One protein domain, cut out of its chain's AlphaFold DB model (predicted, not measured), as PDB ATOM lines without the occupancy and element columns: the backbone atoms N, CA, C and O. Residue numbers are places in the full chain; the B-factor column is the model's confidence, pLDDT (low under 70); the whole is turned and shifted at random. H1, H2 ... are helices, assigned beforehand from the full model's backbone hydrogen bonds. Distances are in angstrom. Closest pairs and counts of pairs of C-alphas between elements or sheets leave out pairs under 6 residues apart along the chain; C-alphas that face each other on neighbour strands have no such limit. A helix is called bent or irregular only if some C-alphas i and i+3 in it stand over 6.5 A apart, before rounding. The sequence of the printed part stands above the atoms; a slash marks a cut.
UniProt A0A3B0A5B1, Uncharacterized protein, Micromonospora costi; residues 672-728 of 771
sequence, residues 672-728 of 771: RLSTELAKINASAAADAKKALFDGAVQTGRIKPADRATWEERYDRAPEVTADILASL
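This is residues 672 to 728 of the 771 residues of an uncharacterized protein of Micromonospora costi (UniProt A0A3B0A5B1). One long helix, H1, has a small helical head at its last turns, where the short helices H2 and H3 fold back; residues 672 to 688 of H1 stick out from this head as a free arm that makes much of the length. The printed part has 57 residues with three named helices, in the order H1, H2, H3, and no named strand; the class is all helix. The whole is loose, with a radius of gyration of the C-alphas of 13.2 A, and spans 42 by 20 by 18 A.

H1, residues 672 to 698, touches H2, residues 704 to 714, with residues 693 to 697 alone. The closest C-alphas are those of Val 697 and Pro 704, 6.0 A apart, and the two helices form a hairpin, running opposite ways at a steep tilt of 40 degrees. H2 touches H3, residues 718 to 727, in a second hairpin, opposite ways at a steep tilt of 44 degrees; the C-alphas of Tyr 714 and Thr 721 are the closest, at 5.2 A. H1 and H3 are close but not clearly touching, the same way at a shallow tilt of 27 degrees, with the closest C-alphas, of Ala 696 and Leu 725, 6.8 A apart. H1, H2 and H3 are an up and down bundle, each helix running against the one before it. Every O i to N i+4 pair is within hydrogen-bond range in H3, against 22 of 23 in H1 and 5 of 7 in H2.

H1 begins at C-alpha 672 (58.031, -27.431, 17.580) and is 39.2 A long. H2 is 15.5 A long and irregular, with C-alphas 705 and 708 7.4 A apart. H3, 14.3 A long, ends at C-alpha 727 (29.220, -0.274, 7.630).

The C-alphas of Arg 672 and Gly 700 are the two farthest apart, at 42.9 A. The printed part has no cut, and both links are tight. Mean pLDDT of the printed part is 81.2; residues 673 to 675, 677 to 678 and 681 to 682 are under 70.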
ATOM      1  N   ARG A 672      58.518 -27.860  16.259       84.94
ATOM      2  CA  ARG A 672      58.031 -27.431  17.580       84.94
ATOM      3  C   ARG A 672      57.587 -25.965  17.554       84.94
ATOM      4  O   ARG A 672      56.475 -25.664  17.983       84.94
ATOM      5  N   LEU A 673      58.428 -25.083  17.013       69.06
ATOM      6  CA  LEU A 673      58.194 -23.639  16.934       69.06
ATOM      7  C   LEU A 673      57.037 -23.273  15.994       69.06
ATOM      8  O   LEU A 673      56.211 -22.438  16.354       69.06
ATOM      9  N   SER A 674      56.902 -23.925  14.833       58.31
ATOM     10  CA  SER A 674      55.757 -23.691  13.937       58.31
ATOM     11  C   SER A 674      54.428 -24.125  14.573       58.31
ATOM     12  O   SER A 674      53.429 -23.413  14.477       58.31
ATOM     13  N   THR A 675      54.432 -25.237  15.317       67.50
ATOM     14  CA  THR A 675      53.280 -25.713  16.103       67.50
ATOM     15  C   THR A 675      52.929 -24.771  17.266       67.50
ATOM     16  O   THR A 675      51.772 -24.696  17.682       67.50
ATOM     17  N   GLU A 676      53.910 -24.058  17.821       71.31
ATOM     18  CA  GLU A 676      53.715 -23.047  18.866       71.31
ATOM     19  C   GLU A 676      53.145 -21.742  18.282       71.31
ATOM     20  O   GLU A 676      52.115 -21.258  18.758       71.31
ATOM     21  N   LEU A 677      53.711 -21.251  17.175       63.88
ATOM     22  CA  LEU A 677      53.215 -20.081  16.441       63.88
ATOM     23  C   LEU A 677      51.773 -20.271  15.937       63.88
ATOM     24  O   LEU A 677      50.949 -19.368  16.072       63.88
ATOM     25  N   ALA A 678      51.427 -21.461  15.435       63.09
ATOM     26  CA  ALA A 678      50.062 -21.779  15.010       63.09
ATOM     27  C   ALA A 678      49.031 -21.633  16.151       63.09
ATOM     28  O   ALA A 678      47.917 -21.165  15.920       63.09
ATOM     29  N   LYS A 679      49.404 -21.976  17.394       73.00
ATOM     30  CA  LYS A 679      48.539 -21.806  18.579       73.00
ATOM     31  C   LYS A 679      48.396 -20.337  18.975       73.00
ATOM     32  O   LYS A 679      47.296 -19.916  19.323       73.00
ATOM     33  N   ILE A 680      49.480 -19.564  18.895       72.19
ATOM     34  CA  ILE A 680      49.471 -18.118  19.164       72.19
ATOM     35  C   ILE A 680      48.549 -17.406  18.164       72.19
ATOM     36  O   ILE A 680      47.655 -16.667  18.574       72.19
ATOM     37  N   ASN A 681      48.691 -17.703  16.870       62.91
ATOM     38  CA  ASN A 681      47.859 -17.121  15.815       62.91
ATOM     39  C   ASN A 681      46.378 -17.517  15.962       62.91
ATOM     40  O   ASN A 681      45.499 -16.673  15.781       62.91
ATOM     41  N   ALA A 682      46.085 -18.761  16.357       69.38
ATOM     42  CA  ALA A 682      44.720 -19.201  16.649       69.38
ATOM     43  C   ALA A 682      44.099 -18.464  17.856       69.38
ATOM     44  O   ALA A 682      42.919 -18.115  17.804       69.38
ATOM     45  N   SER A 683      44.879 -18.177  18.909       74.69
ATOM     46  CA  SER A 683      44.416 -17.341  20.029       74.69
ATOM     47  C   SER A 683      44.128 -15.916  19.566       74.69
ATOM     48  O   SER A 683      43.021 -15.426  19.760       74.69
ATOM     49  N   ALA A 684      45.076 -15.281  18.868       71.56
ATOM     50  CA  ALA A 684      44.927 -13.910  18.380       71.56
ATOM     51  C   ALA A 684      43.705 -13.740  17.456       71.56
ATOM     52  O   ALA A 684      42.988 -12.746  17.560       71.56
ATOM     53  N   ALA A 685      43.414 -14.728  16.602       70.62
ATOM     54  CA  ALA A 685      42.213 -14.742  15.769       70.62
ATOM     55  C   ALA A 685      40.915 -14.856  16.596       70.62
ATOM     56  O   ALA A 685      39.934 -14.165  16.307       70.62
ATOM     57  N   ALA A 686      40.902 -15.685  17.648       77.06
ATOM     58  CA  ALA A 686      39.760 -15.806  18.555       77.06
ATOM     59  C   ALA A 686      39.526 -14.519  19.368       77.06
ATOM     60  O   ALA A 686      38.386 -14.057  19.479       77.06
ATOM     61  N   ASP A 687      40.596 -13.900  19.873       81.56
ATOM     62  CA  ASP A 687      40.553 -12.635  20.608       81.56
ATOM     63  C   ASP A 687      40.086 -11.474  19.710       81.56
ATOM     64  O   ASP A 687      39.228 -10.684  20.112       81.56
ATOM     65  N   ALA A 688      40.559 -11.412  18.458       77.75
ATOM     66  CA  ALA A 688      40.114 -10.431  17.467       77.75
ATOM     67  C   ALA A 688      38.627 -10.598  17.101       77.75
ATOM     68  O   ALA A 688      37.876  -9.617  17.121       77.75
ATOM     69  N   LYS A 689      38.166 -11.834  16.842       87.44
ATOM     70  CA  LYS A 689      36.741 -12.136  16.616       87.44
ATOM     71  C   LYS A 689      35.896 -11.701  17.815       87.44
ATOM     72  O   LYS A 689      34.872 -11.037  17.644       87.44
ATOM     73  N   LYS A 690      36.333 -12.023  19.037       89.81
ATOM     74  CA  LYS A 690      35.643 -11.625  20.270       89.81
ATOM     75  C   LYS A 690      35.546 -10.100  20.396       89.81
ATOM     76  O   LYS A 690      34.453  -9.596  20.645       89.81
ATOM     77  N   ALA A 691      36.646  -9.376  20.189       86.25
ATOM     78  CA  ALA A 691      36.684  -7.915  20.280       86.25
ATOM     79  C   ALA A 691      35.765  -7.231  19.250       86.25
ATOM     80  O   ALA A 691      35.044  -6.295  19.602       86.25
ATOM     81  N   LEU A 692      35.729  -7.734  18.009       89.75
ATOM     82  CA  LEU A 692      34.821  -7.260  16.958       89.75
ATOM     83  C   LEU A 692      33.350  -7.371  17.390       89.75
ATOM     84  O   LEU A 692      32.597  -6.401  17.285       89.75
ATOM     85  N   PHE A 693      32.941  -8.530  17.913       92.19
ATOM     86  CA  PHE A 693      31.554  -8.759  18.322       92.19
ATOM     87  C   PHE A 693      31.166  -8.057  19.624       92.19
ATOM     88  O   PHE A 693      30.048  -7.549  19.725       92.19
ATOM     89  N   ASP A 694      32.082  -7.957  20.589       90.38
ATOM     90  CA  ASP A 694      31.875  -7.165  21.805       90.38
ATOM     91  C   ASP A 694      31.659  -5.682  21.446       90.38
ATOM     92  O   ASP A 694      30.673  -5.081  21.875       90.38
ATOM     93  N   GLY A 695      32.505  -5.115  20.575       86.75
ATOM     94  CA  GLY A 695      32.379  -3.735  20.098       86.75
ATOM     95  C   GLY A 695      31.121  -3.483  19.255       86.75
ATOM     96  O   GLY A 695      30.473  -2.443  19.406       86.75
ATOM     97  N   ALA A 696      30.722  -4.428  18.399       86.31
ATOM     98  CA  ALA A 696      29.501  -4.320  17.593       86.31
ATOM     99  C   ALA A 696      28.219  -4.343  18.451       86.31
ATOM    100  O   ALA A 696      27.275  -3.600  18.166       86.31
ATOM    101  N   VAL A 697      28.196  -5.138  19.527       89.38
ATOM    102  CA  VAL A 697      27.106  -5.122  20.519       89.38
ATOM    103  C   VAL A 697      27.141  -3.833  21.347       89.38
ATOM    104  O   VAL A 697      26.118  -3.162  21.465       89.38
ATOM    105  N   GLN A 698      28.307  -3.438  21.872       87.12
ATOM    106  CA  GLN A 698      28.458  -2.245  22.715       87.12
ATOM    107  C   GLN A 698      28.080  -0.946  21.985       87.12
ATOM    108  O   GLN A 698      27.512  -0.042  22.590       87.12
ATOM    109  N   THR A 699      28.352  -0.856  20.679       83.12
ATOM    110  CA  THR A 699      27.980   0.302  19.842       83.12
ATOM    111  C   THR A 699      26.557   0.226  19.270       83.12
ATOM    112  O   THR A 699      26.164   1.084  18.478       83.12
ATOM    113  N   GLY A 700      25.760  -0.779  19.655       85.75
ATOM    114  CA  GLY A 700      24.360  -0.908  19.238       85.75
ATOM    115  C   GLY A 700      24.162  -1.234  17.752       85.75
ATOM    116  O   GLY A 700      23.064  -1.048  17.224       85.75
ATOM    117  N   ARG A 701      25.213  -1.701  17.063       87.06
ATOM    118  CA  ARG A 701      25.183  -2.073  15.636       87.06
ATOM    119  C   ARG A 701      24.460  -3.392  15.397       87.06
ATOM    120  O   ARG A 701      23.771  -3.534  14.394       87.06
ATOM    121  N   ILE A 702      24.583  -4.335  16.333       90.31
ATOM    122  CA  ILE A 702      23.841  -5.604  16.357       90.31
ATOM    123  C   ILE A 702      23.195  -5.817  17.728       90.31
ATOM    124  O   ILE A 702      23.655  -5.278  18.735       90.31
ATOM    125  N   LYS A 703      22.128  -6.619  17.786       88.56
ATOM    126  CA  LYS A 703      21.494  -6.989  19.059       88.56
ATOM    127  C   LYS A 703      22.285  -8.123  19.720       88.56
ATOM    128  O   LYS A 703      22.731  -9.021  19.005       88.56
ATOM    129  N   PRO A 704      22.364  -8.184  21.064       91.31
ATOM    130  CA  PRO A 704      22.961  -9.322  21.768       91.31
ATOM    131  C   PRO A 704      22.372 -10.679  21.348       91.31
ATOM    132  O   PRO A 704      23.104 -11.654  21.217       91.31
ATOM    133  N   ALA A 705      21.061 -10.729  21.083       88.81
ATOM    134  CA  ALA A 705      20.354 -11.937  20.653       88.81
ATOM    135  C   ALA A 705      20.739 -12.420  19.239       88.81
ATOM    136  O   ALA A 705      20.657 -13.613  18.965       88.81
ATOM    137  N   ASP A 706      21.186 -11.517  18.359       88.00
ATOM    138  CA  ASP A 706      21.557 -11.854  16.979       88.00
ATOM    139  C   ASP A 706      23.027 -12.309  16.869       88.00
ATOM    140  O   ASP A 706      23.448 -12.781  15.812       88.00
ATOM    141  N   ARG A 707      23.825 -12.165  17.943       90.69
ATOM    142  CA  ARG A 707      25.286 -12.354  17.941       90.69
ATOM    143  C   ARG A 707      25.723 -13.709  17.385       90.69
ATOM    144  O   ARG A 707      26.574 -13.729  16.506       90.69
ATOM    145  N   ALA A 708      25.117 -14.810  17.832       89.94
ATOM    146  CA  ALA A 708      25.475 -16.154  17.366       89.94
ATOM    147  C   ALA A 708      25.280 -16.315  15.843       89.94
ATOM    148  O   ALA A 708      26.138 -16.864  15.159       89.94
ATOM    149  N   THR A 709      24.199 -15.749  15.296       89.12
ATOM    150  CA  THR A 709      23.909 -15.729  13.852       89.12
ATOM    151  C   THR A 709      24.935 -14.908  13.065       89.12
ATOM    152  O   THR A 709      25.205 -15.203  11.902       89.12
ATOM    153  N   TRP A 710      25.512 -13.865  13.669       87.50
ATOM    154  CA  TRP A 710      26.602 -13.100  13.060       87.50
ATOM    155  C   TRP A 710      27.968 -13.778  13.219       87.50
ATOM    156  O   TRP A 710      28.773 -13.715  12.293       87.50
ATOM    157  N   GLU A 711      28.221 -14.474  14.326       90.06
ATOM    158  CA  GLU A 711      29.430 -15.282  14.521       90.06
ATOM    159  C   GLU A 711      29.479 -16.461  13.529       90.06
ATOM    160  O   GLU A 711      30.518 -16.667  12.908       90.06
ATOM    161  N   GLU A 712      28.352 -17.139  13.262       89.31
ATOM    162  CA  GLU A 712      28.229 -18.185  12.223       89.31
ATOM    163  C   GLU A 712      28.470 -17.641  10.798       89.31
ATOM    164  O   GLU A 712      29.006 -18.335   9.931       89.31
ATOM    165  N   ARG A 713      28.086 -16.382  10.534       84.56
ATOM    166  CA  ARG A 713      28.384 -15.698   9.263       84.56
ATOM    167  C   ARG A 713      29.862 -15.343   9.153       84.56
ATOM    168  O   ARG A 713      30.442 -15.548   8.092       84.56
ATOM    169  N   TYR A 714      30.470 -14.881  10.243       85.38
ATOM    170  CA  TYR A 714      31.897 -14.583  10.303       85.38
ATOM    171  C   TYR A 714      32.739 -15.840  10.066       85.38
ATOM    172  O   TYR A 714      33.639 -15.805   9.240       85.38
ATOM    173  N   ASP A 715      32.387 -16.976  10.674       84.06
ATOM    174  CA  ASP A 715      33.083 -18.254  10.445       84.06
ATOM    175  C   ASP A 715      32.943 -18.783   9.003       84.06
ATOM    176  O   ASP A 715      33.715 -19.637   8.574       84.06
ATOM    177  N   ARG A 716      31.973 -18.265   8.235       82.81
ATOM    178  CA  ARG A 716      31.755 -18.584   6.814       82.81
ATOM    179  C   ARG A 716      32.389 -17.571   5.856       82.81
ATOM    180  O   ARG A 716      32.732 -17.934   4.736       82.81
ATOM    181  N   ALA A 717      32.486 -16.310   6.268       75.12
ATOM    182  CA  ALA A 717      33.034 -15.198   5.494       75.12
ATOM    183  C   ALA A 717      33.516 -14.078   6.445       75.12
ATOM    184  O   ALA A 717      32.751 -13.140   6.714       75.12
ATOM    185  N   PRO A 718      34.760 -14.153   6.967       72.62
ATOM    186  CA  PRO A 718      35.239 -13.244   8.011       72.62
ATOM    187  C   PRO A 718      35.281 -11.781   7.560       72.62
ATOM    188  O   PRO A 718      34.680 -10.925   8.206       72.62
ATOM    189  N   GLU A 719      35.927 -11.512   6.418       72.31
ATOM    190  CA  GLU A 719      36.095 -10.164   5.849       72.31
ATOM    191  C   GLU A 719      34.737  -9.511   5.567       72.31
ATOM    192  O   GLU A 719      34.407  -8.479   6.141       72.31
ATOM    193  N   VAL A 720      33.894 -10.182   4.772       76.19
ATOM    194  CA  VAL A 720      32.561  -9.690   4.382       76.19
ATOM    195  C   VAL A 720      31.688  -9.410   5.608       76.19
ATOM    196  O   VAL A 720      30.941  -8.434   5.634       76.19
ATOM    197  N   THR A 721      31.783 -10.241   6.649       81.56
ATOM    198  CA  THR A 721      31.023 -10.024   7.884       81.56
ATOM    199  C   THR A 721      31.574  -8.846   8.689       81.56
ATOM    200  O   THR A 721      30.785  -8.060   9.211       81.56
ATOM    201  N   ALA A 722      32.898  -8.675   8.763       81.06
ATOM    202  CA  ALA A 722      33.524  -7.523   9.409       81.06
ATOM    203  C   ALA A 722      33.191  -6.203   8.690       81.06
ATOM    204  O   ALA A 722      32.796  -5.245   9.355       81.06
ATOM    205  N   ASP A 723      33.246  -6.171   7.356       81.31
ATOM    206  CA  ASP A 723      32.895  -5.002   6.539       81.31
ATOM    207  C   ASP A 723      31.423  -4.606   6.718       81.31
ATOM    208  O   ASP A 723      31.106  -3.431   6.930       81.31
ATOM    209  N   ILE A 724      30.508  -5.583   6.720       83.88
ATOM    210  CA  ILE A 724      29.088  -5.332   7.002       83.88
ATOM    211  C   ILE A 724      28.921  -4.744   8.411       83.88
ATOM    212  O   ILE A 724      28.233  -3.733   8.561       83.88
ATOM    213  N   LEU A 725      29.573  -5.307   9.435       83.81
ATOM    214  CA  LEU A 725      29.513  -4.780  10.807       83.81
ATOM    215  C   LEU A 725      30.113  -3.370  10.923       83.81
ATOM    216  O   LEU A 725      29.577  -2.548  11.667       83.81
ATOM    217  N   ALA A 726      31.180  -3.066  10.182       82.75
ATOM    218  CA  ALA A 726      31.784  -1.737  10.135       82.75
ATOM    219  C   ALA A 726      30.868  -0.707   9.447       82.75
ATOM    220  O   ALA A 726      30.772   0.428   9.920       82.75
ATOM    221  N   SER A 727      30.161  -1.117   8.384       83.75
ATOM    222  CA  SER A 727      29.220  -0.274   7.630       83.75
ATOM    223  C   SER A 727      27.961   0.117   8.416       83.75
ATOM    224  O   SER A 727      27.337   1.137   8.120       83.75
ATOM    225  N   LEU A 728      27.585  -0.668   9.433       85.62
ATOM    226  CA  LEU A 728      26.455  -0.354  10.303       85.62
ATOM    227  C   LEU A 728      26.795   0.852  11.186       85.62
ATOM    228  O   LEU A 728      27.799   0.863  11.907       85.62
TER     229      LEU A 728